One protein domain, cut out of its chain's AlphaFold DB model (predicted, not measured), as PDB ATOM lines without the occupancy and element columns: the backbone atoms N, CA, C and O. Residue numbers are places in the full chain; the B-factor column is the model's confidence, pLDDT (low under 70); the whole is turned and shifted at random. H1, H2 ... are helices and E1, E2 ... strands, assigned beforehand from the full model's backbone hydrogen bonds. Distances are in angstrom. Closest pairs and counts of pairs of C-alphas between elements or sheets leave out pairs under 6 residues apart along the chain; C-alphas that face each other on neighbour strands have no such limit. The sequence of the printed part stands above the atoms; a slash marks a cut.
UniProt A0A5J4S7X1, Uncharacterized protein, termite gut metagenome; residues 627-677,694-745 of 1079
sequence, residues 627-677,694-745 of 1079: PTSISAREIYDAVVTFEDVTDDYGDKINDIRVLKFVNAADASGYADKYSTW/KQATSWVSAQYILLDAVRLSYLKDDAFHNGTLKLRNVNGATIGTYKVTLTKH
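This is residues 627 to 677 and 694 to 745 of the 1079 residues of an uncharacterized protein of termite gut metagenome (UniProt A0A5J4S7X1). A strongly twisted sheet of five strands comes in two parts that join at one point: the three strands E1, E4 and E5 side by side, and the pair E2 and E3 splayed away from them. The single helix H1 covers E3 and E2, so that this pair lies between the helix and the other three strands. The printed part has 103 residues, with named elements in the order E1, E2, H1, E3, E4, E5; the sheet's order is E3, E2, E1, E4, E5, with the pairs E3 and E2, E1 and E4, and E4 and E5 antiparallel. The class is mixed, helices and strands, with under half of the residues in named elements. The whole is compact, with a radius of gyration of the C-alphas of 14.5 A and spans of 37 by 32 by 20 A.

E4, residues 720 to 728, and E5, residues 734 to 743, form an antiparallel hairpin with a tight link; N 723 and O 740 are 2.8 A apart, within hydrogen-bond range. E1, residues 637 to 642, is the antiparallel neighbour of E4, at 156 degrees between directions, with N 639 and O 726 3.0 A apart. E2, residues 656 to 661, and E1 meet only at a point, where C-alphas 656 and 640 face each other at 5.4 A. E3, residues 704 to 708, is antiparallel to E2 at 150 degrees, with N 659 and O 706 2.9 A apart. E3 and E5 are the edge strands, and they are apart. H1, residues 664 to 674, is on the sheet at a height of 9.6 A, over E3 and E2, and runs along the strands, at 5 degrees to E3 on the local plane. The closest C-alphas of H1 and E3 are those of Ala 664 and Tyr 704, 6.5 A apart. In H1 every O i to N i+4 pair is within hydrogen-bond range.

E5 measures 25.0 A from first to last C-alpha and ends at C-alpha 743 (143.570, 152.710, 224.895). E4 measures 24.9 A, E1 17.0 A, E2 16.6 A and E3 13.1 A. E1 begins at C-alpha 637 (151.512, 170.086, 238.407). H1 measures 15.6 A and begins at C-alpha 664 (133.760, 158.872, 241.028).

The two C-alphas farthest apart are those of Thr 628 and Tyr 649, 39.9 A. Residues 678 to 693 are not printed, and C-alphas 677 and 694 are 17.5 A apart across this cut. The links E1 to E2 and E3 to E4 are long, with 13 and 11 residues. Mean pLDDT of the printed part is 75.1; 29 residues are under 70, among them 645 to 655 and 668 to 677.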
ATOM      1  N   PRO A 627     151.036 157.598 246.229       83.06
ATOM      2  CA  PRO A 627     151.946 156.818 247.058       83.06
ATOM      3  C   PRO A 627     152.535 157.638 248.205       83.06
ATOM      4  O   PRO A 627     152.834 158.821 248.052       83.06
ATOM      5  N   THR A 628     152.799 156.990 249.342       80.88
ATOM      6  CA  THR A 628     153.406 157.636 250.523       80.88
ATOM      7  C   THR A 628     154.850 158.094 250.299       80.88
ATOM      8  O   THR A 628     155.388 158.824 251.126       80.88
ATOM      9  N   SER A 629     155.487 157.660 249.206       77.56
ATOM     10  CA  SER A 629     156.836 158.068 248.802       77.56
ATOM     11  C   SER A 629     156.910 159.502 248.269       77.56
ATOM     12  O   SER A 629     158.013 160.029 248.146       77.56
ATOM     13  N   ILE A 630     155.770 160.142 247.972       81.19
ATOM     14  CA  ILE A 630     155.700 161.534 247.510       81.19
ATOM     15  C   ILE A 630     154.732 162.328 248.381       81.19
ATOM     16  O   ILE A 630     153.590 161.930 248.610       81.19
ATOM     17  N   SER A 631     155.167 163.506 248.827       83.31
ATOM     18  CA  SER A 631     154.291 164.428 249.537       83.31
ATOM     19  C   SER A 631     153.398 165.176 248.553       83.31
ATOM     20  O   SER A 631     153.864 165.902 247.679       83.31
ATOM     21  N   ALA A 632     152.085 165.095 248.741       82.25
ATOM     22  CA  ALA A 632     151.129 165.845 247.926       82.25
ATOM     23  C   ALA A 632     151.311 167.370 247.972       82.25
ATOM     24  O   ALA A 632     150.836 168.064 247.077       82.25
ATOM     25  N   ARG A 633     151.953 167.900 249.025       80.06
ATOM     26  CA  ARG A 633     152.279 169.332 249.135       80.06
ATOM     27  C   ARG A 633     153.414 169.744 248.201       80.06
ATOM     28  O   ARG A 633     153.555 170.929 247.926       80.06
ATOM     29  N   GLU A 634     154.216 168.786 247.748       79.31
ATOM     30  CA  GLU A 634     155.327 169.021 246.831       79.31
ATOM     31  C   GLU A 634     154.880 168.984 245.370       79.31
ATOM     32  O   GLU A 634     155.613 169.480 244.527       79.31
ATOM     33  N   ILE A 635     153.693 168.448 245.061       84.12
ATOM     34  CA  ILE A 635     153.174 168.370 243.690       84.12
ATOM     35  C   ILE A 635     152.468 169.682 243.330       84.12
ATOM     36  O   ILE A 635     151.410 170.006 243.877       84.12
ATOM     37  N   TYR A 636     153.033 170.407 242.373       80.19
ATOM     38  CA  TYR A 636     152.456 171.618 241.795       80.19
ATOM     39  C   TYR A 636     151.622 171.298 240.556       80.19
ATOM     40  O   TYR A 636     150.454 171.683 240.488       80.19
ATOM     41  N   ASP A 637     152.183 170.518 239.630       81.00
ATOM     42  CA  ASP A 637     151.512 170.086 238.407       81.00
ATOM     43  C   ASP A 637     151.749 168.596 238.109       81.00
ATOM     44  O   ASP A 637     152.514 167.898 238.786       81.00
ATOM     45  N   ALA A 638     151.019 168.100 237.112       84.81
ATOM     46  CA  ALA A 638     151.244 166.790 236.533       84.81
ATOM     47  C   ALA A 638     151.015 166.850 235.023       84.81
ATOM     48  O   ALA A 638     150.007 167.400 234.572       84.81
ATOM     49  N   VAL A 639     151.941 166.273 234.263       79.56
ATOM     50  CA  VAL A 639     151.958 166.349 232.795       79.56
ATOM     51  C   VAL A 639     152.102 164.951 232.214       79.56
ATOM     52  O   VAL A 639     152.943 164.181 232.687       79.56
ATOM     53  N   VAL A 640     151.298 164.637 231.197       83.56
ATOM     54  CA  VAL A 640     151.371 163.375 230.450       83.56
ATOM     55  C   VAL A 640     151.916 163.615 229.051       83.56
ATOM     56  O   VAL A 640     151.440 164.496 228.340       83.56
ATOM     57  N   THR A 641     152.871 162.778 228.655       80.69
ATOM     58  CA  THR A 641     153.453 162.739 227.309       80.69
ATOM     59  C   THR A 641     153.335 161.325 226.748       80.69
ATOM     60  O   THR A 641     153.738 160.386 227.437       80.69
ATOM     61  N   PHE A 642     152.828 161.153 225.526       80.44
ATOM     62  CA  PHE A 642     152.813 159.854 224.835       80.44
ATOM     63  C   PHE A 642     153.927 159.789 223.790       80.44
ATOM     64  O   PHE A 642     154.232 160.781 223.134       80.44
ATOM     65  N   GLU A 643     154.567 158.629 223.661       75.12
ATOM     66  CA  GLU A 643     155.732 158.455 222.787       75.12
ATOM     67  C   GLU A 643     155.347 158.322 221.311       75.12
ATOM     68  O   GLU A 643     156.126 158.707 220.439       75.12
ATOM     69  N   ASP A 644     154.154 157.789 221.048       72.56
ATOM     70  CA  ASP A 644     153.667 157.355 219.739       72.56
ATOM     71  C   ASP A 644     152.490 158.185 219.205       72.56
ATOM     72  O   ASP A 644     151.933 157.862 218.156       72.56
ATOM     73  N   VAL A 645     152.119 159.252 219.917       69.06
ATOM     74  CA  VAL A 645     151.033 160.156 219.531       69.06
ATOM     75  C   VAL A 645     151.630 161.499 219.115       69.06
ATOM     76  O   VAL A 645     152.132 162.258 219.950       69.06
ATOM     77  N   THR A 646     151.568 161.787 217.819       64.31
ATOM     78  CA  THR A 646     151.999 163.057 217.223       64.31
ATOM     79  C   THR A 646     150.801 163.837 216.698       64.31
ATOM     80  O   THR A 646     149.782 163.244 216.344       64.31
ATOM     81  N   ASP A 647     150.918 165.158 216.649       62.34
ATOM     82  CA  ASP A 647     149.956 166.005 215.952       62.34
ATOM     83  C   ASP A 647     150.123 165.928 214.420       62.34
ATOM     84  O   ASP A 647     150.946 165.170 213.895       62.34
ATOM     85  N   ASP A 648     149.330 166.721 213.694       52.66
ATOM     86  CA  ASP A 648     149.347 166.774 212.225       52.66
ATOM     87  C   ASP A 648     150.681 167.292 211.639       52.66
ATOM     88  O   ASP A 648     150.922 167.144 210.440       52.66
ATOM     89  N   TYR A 649     151.559 167.869 212.472       49.53
ATOM     90  CA  TYR A 649     152.895 168.348 212.103       49.53
ATOM     91  C   TYR A 649     154.004 167.341 212.446       49.53
ATOM     92  O   TYR A 649     155.167 167.568 212.110       49.53
ATOM     93  N   GLY A 650     153.659 166.207 213.069       54.94
ATOM     94  CA  GLY A 650     154.619 165.203 213.527       54.94
ATOM     95  C   GLY A 650     155.262 165.533 214.880       54.94
ATOM     96  O   GLY A 650     156.144 164.793 215.321       54.94
ATOM     97  N   ASP A 651     154.816 166.594 215.559       56.78
ATOM     98  CA  ASP A 651     155.291 166.952 216.892       56.78
ATOM     99  C   ASP A 651     154.583 166.092 217.948       56.78
ATOM    100  O   ASP A 651     153.377 165.843 217.887       56.78
ATOM    101  N   LYS A 652     155.329 165.606 218.948       63.53
ATOM    102  CA  LYS A 652     154.756 164.804 220.042       63.53
ATOM    103  C   LYS A 652     153.780 165.636 220.870       63.53
ATOM    104  O   LYS A 652     154.068 166.775 221.240       63.53
ATOM    105  N   ILE A 653     152.644 165.041 221.233       62.59
ATOM    106  CA  ILE A 653     151.658 165.709 222.089       62.59
ATOM    107  C   ILE A 653     152.170 165.722 223.529       62.59
ATOM    108  O   ILE A 653     152.106 164.719 224.244       62.59
ATOM    109  N   ASN A 654     152.664 166.884 223.956       57.19
ATOM    110  CA  ASN A 654     153.385 167.026 225.221       57.19
ATOM    111  C   ASN A 654     152.569 167.644 226.373       57.19
ATOM    112  O   ASN A 654     153.084 167.741 227.483       57.19
ATOM    113  N   ASP A 655     151.312 168.038 226.133       58.69
ATOM    114  CA  ASP A 655     150.522 168.868 227.061       58.69
ATOM    115  C   ASP A 655     149.106 168.320 227.335       58.69
ATOM    116  O   ASP A 655     148.122 169.060 227.442       58.69
ATOM    117  N   ILE A 656     148.975 166.996 227.484       70.56
ATOM    118  CA  ILE A 656     147.717 166.406 227.967       70.56
ATOM    119  C   ILE A 656     147.576 166.716 229.459       70.56
ATOM    120  O   ILE A 656     148.393 166.304 230.291       70.56
ATOM    121  N   ARG A 657     146.519 167.462 229.798       70.31
ATOM    122  CA  ARG A 657     146.252 167.915 231.167       70.31
ATOM    123  C   ARG A 657     145.663 166.789 232.005       70.31
ATOM    124  O   ARG A 657     144.831 166.017 231.535       70.31
ATOM    125  N   VAL A 658     146.042 166.745 233.279       79.75
ATOM    126  CA  VAL A 658     145.503 165.795 234.259       79.75
ATOM    127  C   VAL A 658     144.555 166.526 235.198       79.75
ATOM    128  O   VAL A 658     144.954 167.458 235.898       79.75
ATOM    129  N   LEU A 659     143.299 166.091 235.236       79.62
ATOM    130  CA  LEU A 659     142.289 166.610 236.157       79.62
ATOM    131  C   LEU A 659     142.101 165.654 237.337       79.62
ATOM    132  O   LEU A 659     142.197 164.438 237.182       79.62
ATOM    133  N   LYS A 660     141.824 166.211 238.520       86.19
ATOM    134  CA  LYS A 660     141.737 165.487 239.800       86.19
ATOM    135  C   LYS A 660     140.378 165.671 240.469       86.19
ATOM    136  O   LYS A 660     139.867 166.789 240.534       86.19
ATOM    137  N   PHE A 661     139.824 164.597 241.028       81.25
ATOM    138  CA  PHE A 661     138.479 164.578 241.616       81.25
ATOM    139  C   PHE A 661     138.426 163.811 242.938       81.25
ATOM    140  O   PHE A 661     139.216 162.897 243.177       81.25
ATOM    141  N   VAL A 662     137.477 164.198 243.798       81.69
ATOM    142  CA  VAL A 662     137.291 163.593 245.128       81.69
ATOM    143  C   VAL A 662     136.405 162.348 245.067       81.69
ATOM    144  O   VAL A 662     136.685 161.408 245.792       81.69
ATOM    145  N   ASN A 663     135.383 162.296 244.202       79.25
ATOM    146  CA  ASN A 663     134.510 161.125 244.049       79.25
ATOM    147  C   ASN A 663     134.344 160.706 242.581       79.25
ATOM    148  O   ASN A 663     134.396 161.541 241.676       79.25
ATOM    149  N   ALA A 664     134.032 159.423 242.359       73.00
ATOM    150  CA  ALA A 664     133.760 158.872 241.028       73.00
ATOM    151  C   ALA A 664     132.595 159.581 240.325       73.00
ATOM    152  O   ALA A 664     132.656 159.805 239.120       73.00
ATOM    153  N   ALA A 665     131.543 159.938 241.071       73.94
ATOM    154  CA  ALA A 665     130.372 160.627 240.533       73.94
ATOM    155  C   ALA A 665     130.719 162.032 240.013       73.94
ATOM    156  O   ALA A 665     130.224 162.429 238.961       73.94
ATOM    157  N   ASP A 666     131.625 162.744 240.696       77.00
ATOM    158  CA  ASP A 666     132.118 164.052 240.255       77.00
ATOM    159  C   ASP A 666     132.940 163.901 238.965       77.00
ATOM    160  O   ASP A 666     132.693 164.588 237.977       77.00
ATOM    161  N   ALA A 667     133.880 162.951 238.944       71.88
ATOM    162  CA  ALA A 667     134.722 162.696 237.778       71.88
ATOM    163  C   ALA A 667     133.907 162.233 236.554       71.88
ATOM    164  O   ALA A 667     134.125 162.715 235.443       71.88
ATOM    165  N   SER A 668     132.938 161.339 236.763       69.44
ATOM    166  CA  SER A 668     132.059 160.824 235.703       69.44
ATOM    167  C   SER A 668     131.132 161.920 235.186       69.44
ATOM    168  O   SER A 668     131.055 162.140 233.984       69.44
ATOM    169  N   GLY A 669     130.533 162.707 236.087       67.62
ATOM    170  CA  GLY A 669     129.715 163.857 235.706       67.62
ATOM    171  C   GLY A 669     130.497 164.930 234.942       67.62
ATOM    172  O   GLY A 669     129.918 165.626 234.111       67.62
ATOM    173  N   TYR A 670     131.807 165.073 235.181       67.44
ATOM    174  CA  TYR A 670     132.669 165.942 234.377       67.44
ATOM    175  C   TYR A 670     132.883 165.389 232.965       67.44
ATOM    176  O   TYR A 670     132.738 166.136 231.996       67.44
ATOM    177  N   ALA A 671     133.165 164.089 232.851       63.81
ATOM    178  CA  ALA A 671     133.352 163.437 231.562       63.81
ATOM    179  C   ALA A 671     132.086 163.470 230.693       63.81
ATOM    180  O   ALA A 671     132.149 163.823 229.515       63.81
ATOM    181  N   ASP A 672     130.926 163.227 231.302       60.59
ATOM    182  CA  ASP A 672     129.631 163.278 230.625       60.59
ATOM    183  C   ASP A 672     129.272 164.711 230.190       60.59
ATOM    184  O   ASP A 672     128.765 164.924 229.091       60.59
ATOM    185  N   LYS A 673     129.585 165.734 230.998       58.06
ATOM    186  CA  LYS A 673     129.279 167.136 230.656       58.06
ATOM    187  C   LYS A 673     130.128 167.678 229.512       58.06
ATOM    188  O   LYS A 673     129.575 168.316 228.616       58.06
ATOM    189  N   TYR A 674     131.434 167.414 229.502       52.69
ATOM    190  CA  TYR A 674     132.309 167.859 228.408       52.69
ATOM    191  C   TYR A 674     132.037 167.118 227.094       52.69
ATOM    192  O   TYR A 674     132.258 167.682 226.028       52.69
ATOM    193  N   SER A 675     131.441 165.924 227.158       48.75
ATOM    194  CA  SER A 675     130.928 165.223 225.976       48.75
ATOM    195  C   SER A 675     129.754 165.943 225.282       48.75
ATOM    196  O   SER A 675     129.487 165.694 224.109       48.75
ATOM    197  N   THR A 676     129.078 166.869 225.977       41.41
ATOM    198  CA  THR A 676     127.900 167.609 225.470       41.41
ATOM    199  C   THR A 676     128.139 169.110 225.261       41.41
ATOM    200  O   THR A 676     127.267 169.805 224.738       41.41
ATOM    201  N   TRP A 677     129.305 169.643 225.645       38.19
ATOM    202  CA  TRP A 677     129.554 171.087 225.694       38.19
ATOM    203  C   TRP A 677     130.492 171.570 224.577       38.19
ATOM    204  O   TRP A 677     131.708 171.490 224.716       38.19
ATOM    205  N   LYS A 694     133.049 168.820 241.555       69.06
ATOM    206  CA  LYS A 694     134.010 169.365 242.516       69.06
ATOM    207  C   LYS A 694     135.397 168.763 242.276       69.06
ATOM    208  O   LYS A 694     135.686 167.648 242.711       69.06
ATOM    209  N   GLN A 695     136.270 169.505 241.591       75.94
ATOM    210  CA  GLN A 695     137.678 169.121 241.463       75.94
ATOM    211  C   GLN A 695     138.354 169.071 242.840       75.94
ATOM    212  O   GLN A 695     138.062 169.871 243.735       75.94
ATOM    213  N   ALA A 696     139.267 168.117 243.015       78.38
ATOM    214  CA  ALA A 696     140.035 168.001 244.243       78.38
ATOM    215  C   ALA A 696     140.947 169.225 244.401       78.38
ATOM    216  O   ALA A 696     141.733 169.558 243.517       78.38
ATOM    217  N   THR A 697     140.882 169.886 245.554       75.69
ATOM    218  CA  THR A 697     141.717 171.061 245.854       75.69
ATOM    219  C   THR A 697     143.178 170.699 246.139       75.69
ATOM    220  O   THR A 697     144.040 171.573 246.123       75.69
ATOM    221  N   SER A 698     143.488 169.419 246.369       81.44
ATOM    222  CA  SER A 698     144.840 168.920 246.644       81.44
ATOM    223  C   SER A 698     145.058 167.535 246.030       81.44
ATOM    224  O   SER A 698     144.095 166.836 245.724       81.44
ATOM    225  N   TRP A 699     146.319 167.124 245.880       83.00
ATOM    226  CA  TRP A 699     146.665 165.768 245.434       83.00
ATOM    227  C   TRP A 699     146.418 164.689 246.501       83.00
ATOM    228  O   TRP A 699     146.236 163.534 246.142       83.00
ATOM    229  N   VAL A 700     146.341 165.050 247.792       81.00
ATOM    230  CA  VAL A 700     145.982 164.104 248.875       81.00
ATOM    231  C   VAL A 700     144.528 163.665 248.755       81.00
ATOM    232  O   VAL A 700     144.193 162.517 249.012       81.00
ATOM    233  N   SER A 701     143.648 164.607 248.415       81.38
ATOM    234  CA  SER A 701     142.205 164.372 248.350       81.38
ATOM    235  C   SER A 701     141.740 163.844 246.994       81.38
ATOM    236  O   SER A 701     140.543 163.614 246.819       81.38
ATOM    237  N   ALA A 702     142.656 163.675 246.036       85.06
ATOM    238  CA  ALA A 702     142.356 163.107 244.734       85.06
ATOM    239  C   ALA A 702     142.191 161.586 244.863       85.06
ATOM    240  O   ALA A 702     143.154 160.887 245.155       85.06
ATOM    241  N   GLN A 703     140.973 161.095 244.633       87.81
ATOM    242  CA  GLN A 703     140.664 159.662 244.558       87.81
ATOM    243  C   GLN A 703     140.535 159.177 243.112       87.81
ATOM    244  O   GLN A 703     140.564 157.977 242.849       87.81
ATOM    245  N   TYR A 704     140.347 160.110 242.175       86.44
ATOM    246  CA  TYR A 704     140.205 159.829 240.753       86.44
ATOM    247  C   TYR A 704     140.979 160.860 239.937       86.44
ATOM    248  O   TYR A 704     140.985 162.049 240.279       86.44
ATOM    249  N   ILE A 705     141.581 160.409 238.840       89.31
ATOM    250  CA  ILE A 705     142.200 161.270 237.831       89.31
ATOM    251  C   ILE A 705     141.668 160.943 236.440       89.31
ATOM    252  O   ILE A 705     141.261 159.814 236.167       89.31
ATOM    253  N   LEU A 706     141.685 161.928 235.550       85.50
ATOM    254  CA  LEU A 706     141.380 161.746 234.133       85.50
ATOM    255  C   LEU A 706     142.274 162.639 233.275       85.50
ATOM    256  O   LEU A 706     142.829 163.628 233.758       85.50
ATOM    257  N   LEU A 707     142.410 162.264 232.009       83.50
ATOM    258  CA  LEU A 707     143.135 163.011 230.991       83.50
ATOM    259  C   LEU A 707     142.150 163.914 230.256       83.50
ATOM    260  O   LEU A 707     141.090 163.449 229.837       83.50
ATOM    261  N   ASP A 708     142.505 165.182 230.115       74.06
ATOM    262  CA  ASP A 708     141.754 166.197 229.382       74.06
ATOM    263  C   ASP A 708     142.453 166.538 228.058       74.06
ATOM    264  O   ASP A 708     143.668 166.389 227.925       74.06
ATOM    265  N   ALA A 709     141.672 167.003 227.083       69.00
ATOM    266  CA  ALA A 709     142.112 167.358 225.735       69.00
ATOM    267  C   ALA A 709     142.746 166.206 224.916       69.00
ATOM    268  O   ALA A 709     143.560 166.442 224.022       69.00
ATOM    269  N   VAL A 710     142.336 164.960 225.162       70.00
ATOM    270  CA  VAL A 710     142.737 163.782 224.380       70.00
ATOM    271  C   VAL A 710     142.097 163.833 222.990       70.00
ATOM    272  O   VAL A 710     140.881 163.707 222.842       70.00
ATOM    273  N   ARG A 711     142.897 163.987 221.935       70.31
ATOM    274  CA  ARG A 711     142.401 163.966 220.550       70.31
ATOM    275  C   ARG A 711     142.311 162.534 220.031       70.31
ATOM    276  O   ARG A 711     143.328 161.893 219.794       70.31
ATOM    277  N   LEU A 712     141.089 162.037 219.839       67.69
ATOM    278  CA  LEU A 712     140.859 160.659 219.386       67.69
ATOM    279  C   LEU A 712     141.330 160.373 217.960       67.69
ATOM    280  O   LEU A 712     141.542 159.206 217.633       67.69
ATOM    281  N   SER A 713     141.454 161.392 217.110       63.31
ATOM    282  CA  SER A 713     141.948 161.241 215.737       63.31
ATOM    283  C   SER A 713     143.422 160.880 215.658       63.31
ATOM    284  O   SER A 713     143.833 160.267 214.680       63.31
ATOM    285  N   TYR A 714     144.195 161.183 216.700       69.81
ATOM    286  CA  TYR A 714     145.612 160.835 216.773       69.81
ATOM    287  C   TYR A 714     145.857 159.458 217.406       69.81
ATOM    288  O   TYR A 714     146.988 158.980 217.441       69.81
ATOM    289  N   LEU A 715     144.800 158.800 217.896       72.44
ATOM    290  CA  LEU A 715     144.870 157.485 218.528       72.44
ATOM    291  C   LEU A 715     144.330 156.404 217.589       72.44
ATOM    292  O   LEU A 715     143.296 156.578 216.936       72.44
ATOM    293  N   LYS A 716     145.006 155.256 217.574       75.31
ATOM    294  CA  LYS A 716     144.589 154.056 216.844       75.31
ATOM    295  C   LYS A 716     143.529 153.305 217.650       75.31
ATOM    296  O   LYS A 716     143.654 153.158 218.864       75.31
ATOM    297  N   ASP A 717     142.502 152.817 216.962       71.69
ATOM    298  CA  ASP A 717     141.416 152.052 217.584       71.69
ATOM    299  C   ASP A 717     141.954 150.754 218.201       71.69
ATOM    300  O   ASP A 717     142.733 150.036 217.571       71.69
ATOM    301  N   ASP A 718     141.564 150.495 219.452       72.75
ATOM    302  CA  ASP A 718     141.913 149.319 220.259       72.75
ATOM    303  C   ASP A 718     143.425 149.046 220.411       72.75
ATOM    304  O   ASP A 718     143.839 147.962 220.827       72.75
ATOM    305  N   ALA A 719     144.270 150.043 220.125       78.81
ATOM    306  CA  ALA A 719     145.713 149.983 220.326       78.81
ATOM    307  C   ALA A 719     146.129 150.600 221.671       78.81
ATOM    308  O   ALA A 719     145.487 151.519 222.186       78.81
ATOM    309  N   PHE A 720     147.237 150.106 222.230       83.00
ATOM    310  CA  PHE A 720     147.880 150.712 223.396       83.00
ATOM    311  C   PHE A 720     148.826 151.829 222.962       83.00
ATOM    312  O   PHE A 720     149.775 151.574 222.222       83.00
ATOM    313  N   HIS A 721     148.599 153.024 223.493       84.81
ATOM    314  CA  HIS A 721     149.502 154.163 223.374       84.81
ATOM    315  C   HIS A 721     150.293 154.318 224.666       84.81
ATOM    316  O   HIS A 721     149.706 154.473 225.741       84.81
ATOM    317  N   ASN A 722     151.620 154.235 224.576       87.94
ATOM    318  CA  ASN A 722     152.502 154.255 225.740       87.94
ATOM    319  C   ASN A 722     153.012 155.671 225.998       87.94
ATOM    320  O   ASN A 722     153.409 156.397 225.089       87.94
ATOM    321  N   GLY A 723     153.012 156.062 227.262       87.62
ATOM    322  CA  GLY A 723     153.414 157.387 227.686       87.62
ATOM    323  C   GLY A 723     153.939 157.419 229.107       87.62
ATOM    324  O   GLY A 723     154.129 156.402 229.774       87.62
ATOM    325  N   THR A 724     154.177 158.636 229.575       87.81
ATOM    326  CA  THR A 724     154.748 158.923 230.884       87.81
ATOM    327  C   THR A 724     153.980 160.069 231.536       87.81
ATOM    328  O   THR A 724     153.843 161.135 230.941       87.81
ATOM    329  N   LEU A 725     153.506 159.867 232.769       88.75
ATOM    330  CA  LEU A 725     152.967 160.913 233.642       88.75
ATOM    331  C   LEU A 725     154.073 161.347 234.599       88.75
ATOM    332  O   LEU A 725     154.522 160.553 235.426       88.75
ATOM    333  N   LYS A 726     154.467 162.615 234.538       86.19
ATOM    334  CA  LYS A 726     155.435 163.213 235.465       86.19
ATOM    335  C   LYS A 726     154.701 164.073 236.483       86.19
ATOM    336  O   LYS A 726     153.975 164.985 236.094       86.19
ATOM    337  N   LEU A 727     154.915 163.806 237.769       86.31
ATOM    338  CA  LEU A 727     154.518 164.700 238.857       86.31
ATOM    339  C   LEU A 727     155.647 165.699 239.081       86.31
ATOM    340  O   LEU A 727     156.785 165.274 239.319       86.31
ATOM    341  N   ARG A 728     155.356 167.002 239.014       80.12
ATOM    342  CA  ARG A 728     156.379 168.041 239.170       80.12
ATOM    343  C   ARG A 728     156.079 168.959 240.338       80.12
ATOM    344  O   ARG A 728     154.928 169.165 240.722       80.12
ATOM    345  N   ASN A 729     157.138 169.509 240.915       77.12
ATOM    346  CA  ASN A 729     157.027 170.510 241.965       77.12
ATOM    347  C   ASN A 729     156.856 171.929 241.410       77.12
ATOM    348  O   ASN A 729     156.844 172.142 240.202       77.12
ATOM    349  N   VAL A 730     156.731 172.912 242.306       71.00
ATOM    350  CA  VAL A 730     156.551 174.341 241.967       71.00
ATOM    351  C   VAL A 730     157.674 174.908 241.092       71.00
ATOM    352  O   VAL A 730     157.465 175.874 240.368       71.00
ATOM    353  N   ASN A 731     158.845 174.275 241.101       62.19
ATOM    354  CA  ASN A 731     159.978 174.665 240.272       62.19
ATOM    355  C   ASN A 731     160.022 173.914 238.927       62.19
ATOM    356  O   ASN A 731     160.988 174.069 238.183       62.19
ATOM    357  N   GLY A 732     159.020 173.080 238.630       67.38
ATOM    358  CA  GLY A 732     158.954 172.231 237.439       67.38
ATOM    359  C   GLY A 732     159.772 170.939 237.529       67.38
ATOM    360  O   GLY A 732     159.831 170.198 236.549       67.38
ATOM    361  N   ALA A 733     160.389 170.633 238.676       70.06
ATOM    362  CA  ALA A 733     161.248 169.461 238.813       70.06
ATOM    363  C   ALA A 733     160.435 168.171 238.977       70.06
ATOM    364  O   ALA A 733     159.504 168.134 239.784       70.06
ATOM    365  N   THR A 734     160.790 167.112 238.240       80.62
ATOM    366  CA  THR A 734     160.075 165.824 238.314       80.62
ATOM    367  C   THR A 734     160.408 165.115 239.624       80.62
ATOM    368  O   THR A 734     161.549 164.734 239.863       80.62
ATOM    369  N   ILE A 735     159.399 164.923 240.472       82.00
ATOM    370  CA  ILE A 735     159.529 164.262 241.781       82.00
ATOM    371  C   ILE A 735     159.035 162.813 241.758       82.00
ATOM    372  O   ILE A 735     159.381 162.022 242.632       82.00
ATOM    373  N   GLY A 736     158.280 162.437 240.726       85.56
ATOM    374  CA  GLY A 736     157.863 161.063 240.497       85.56
ATOM    375  C   GLY A 736     157.295 160.846 239.111       85.56
ATOM    376  O   GLY A 736     156.883 161.790 238.435       85.56
ATOM    377  N   THR A 737     157.315 159.596 238.669       88.75
ATOM    378  CA  THR A 737     156.929 159.218 237.314       88.75
ATOM    379  C   THR A 737     156.070 157.962 237.332       88.75
ATOM    380  O   THR A 737     156.442 156.978 237.959       88.75
ATOM    381  N   TYR A 738     154.943 157.986 236.619       91.00
ATOM    382  CA  TYR A 738     154.207 156.779 236.254       91.00
ATOM    383  C   TYR A 738     154.407 156.484 234.773       91.00
ATOM    384  O   TYR A 738     154.355 157.391 233.940       91.00
ATOM    385  N   LYS A 739     154.526 155.203 234.436       91.38
ATOM    386  CA  LYS A 739     154.233 154.736 233.080       91.38
ATOM    387  C   LYS A 739     152.736 154.874 232.834       91.38
ATOM    388  O   LYS A 739     151.932 154.612 233.728       91.38
ATOM    389  N   VAL A 740     152.355 155.296 231.642       90.62
ATOM    390  CA  VAL A 740     150.957 155.499 231.269       90.62
ATOM    391  C   VAL A 740     150.650 154.675 230.036       90.62
ATOM    392  O   VAL A 740     151.415 154.706 229.079       90.62
ATOM    393  N   THR A 741     149.523 153.974 230.037       90.12
ATOM    394  CA  THR A 741     148.931 153.452 228.804       90.12
ATOM    395  C   THR A 741     147.598 154.141 228.551       90.12
ATOM    396  O   THR A 741     146.867 154.460 229.491       90.12
ATOM    397  N   LEU A 742     147.292 154.411 227.286       86.88
ATOM    398  CA  LEU A 742     146.001 154.921 226.847       86.88
ATOM    399  C   LEU A 742     145.466 154.029 225.734       86.88
ATOM    400  O   LEU A 742     146.117 153.869 224.705       86.88
ATOM    401  N   THR A 743     144.267 153.486 225.926       85.75
ATOM    402  CA  THR A 743     143.570 152.710 224.895       85.75
ATOM    403  C   THR A 743     142.345 153.467 224.413       85.75
ATOM    404  O   THR A 743     141.505 153.906 225.212       85.75
ATOM    405  N   LYS A 744     142.230 153.612 223.092       79.56
ATOM    406  CA  LYS A 744     141.007 154.103 222.467       79.56
ATOM    407  C   LYS A 744     140.046 152.941 222.273       79.56
ATOM    408  O   LYS A 744     140.299 152.073 221.448       79.56
ATOM    409  N   HIS A 745     138.942 152.957 223.008       68.69
ATOM    410  CA  HIS A 745     137.845 152.015 222.809       68.69
ATOM    411  C   HIS A 745     136.656 152.741 222.197       68.69
ATOM    412  O   HIS A 745     136.157 153.713 222.773       68.69
TER     413      HIS A 745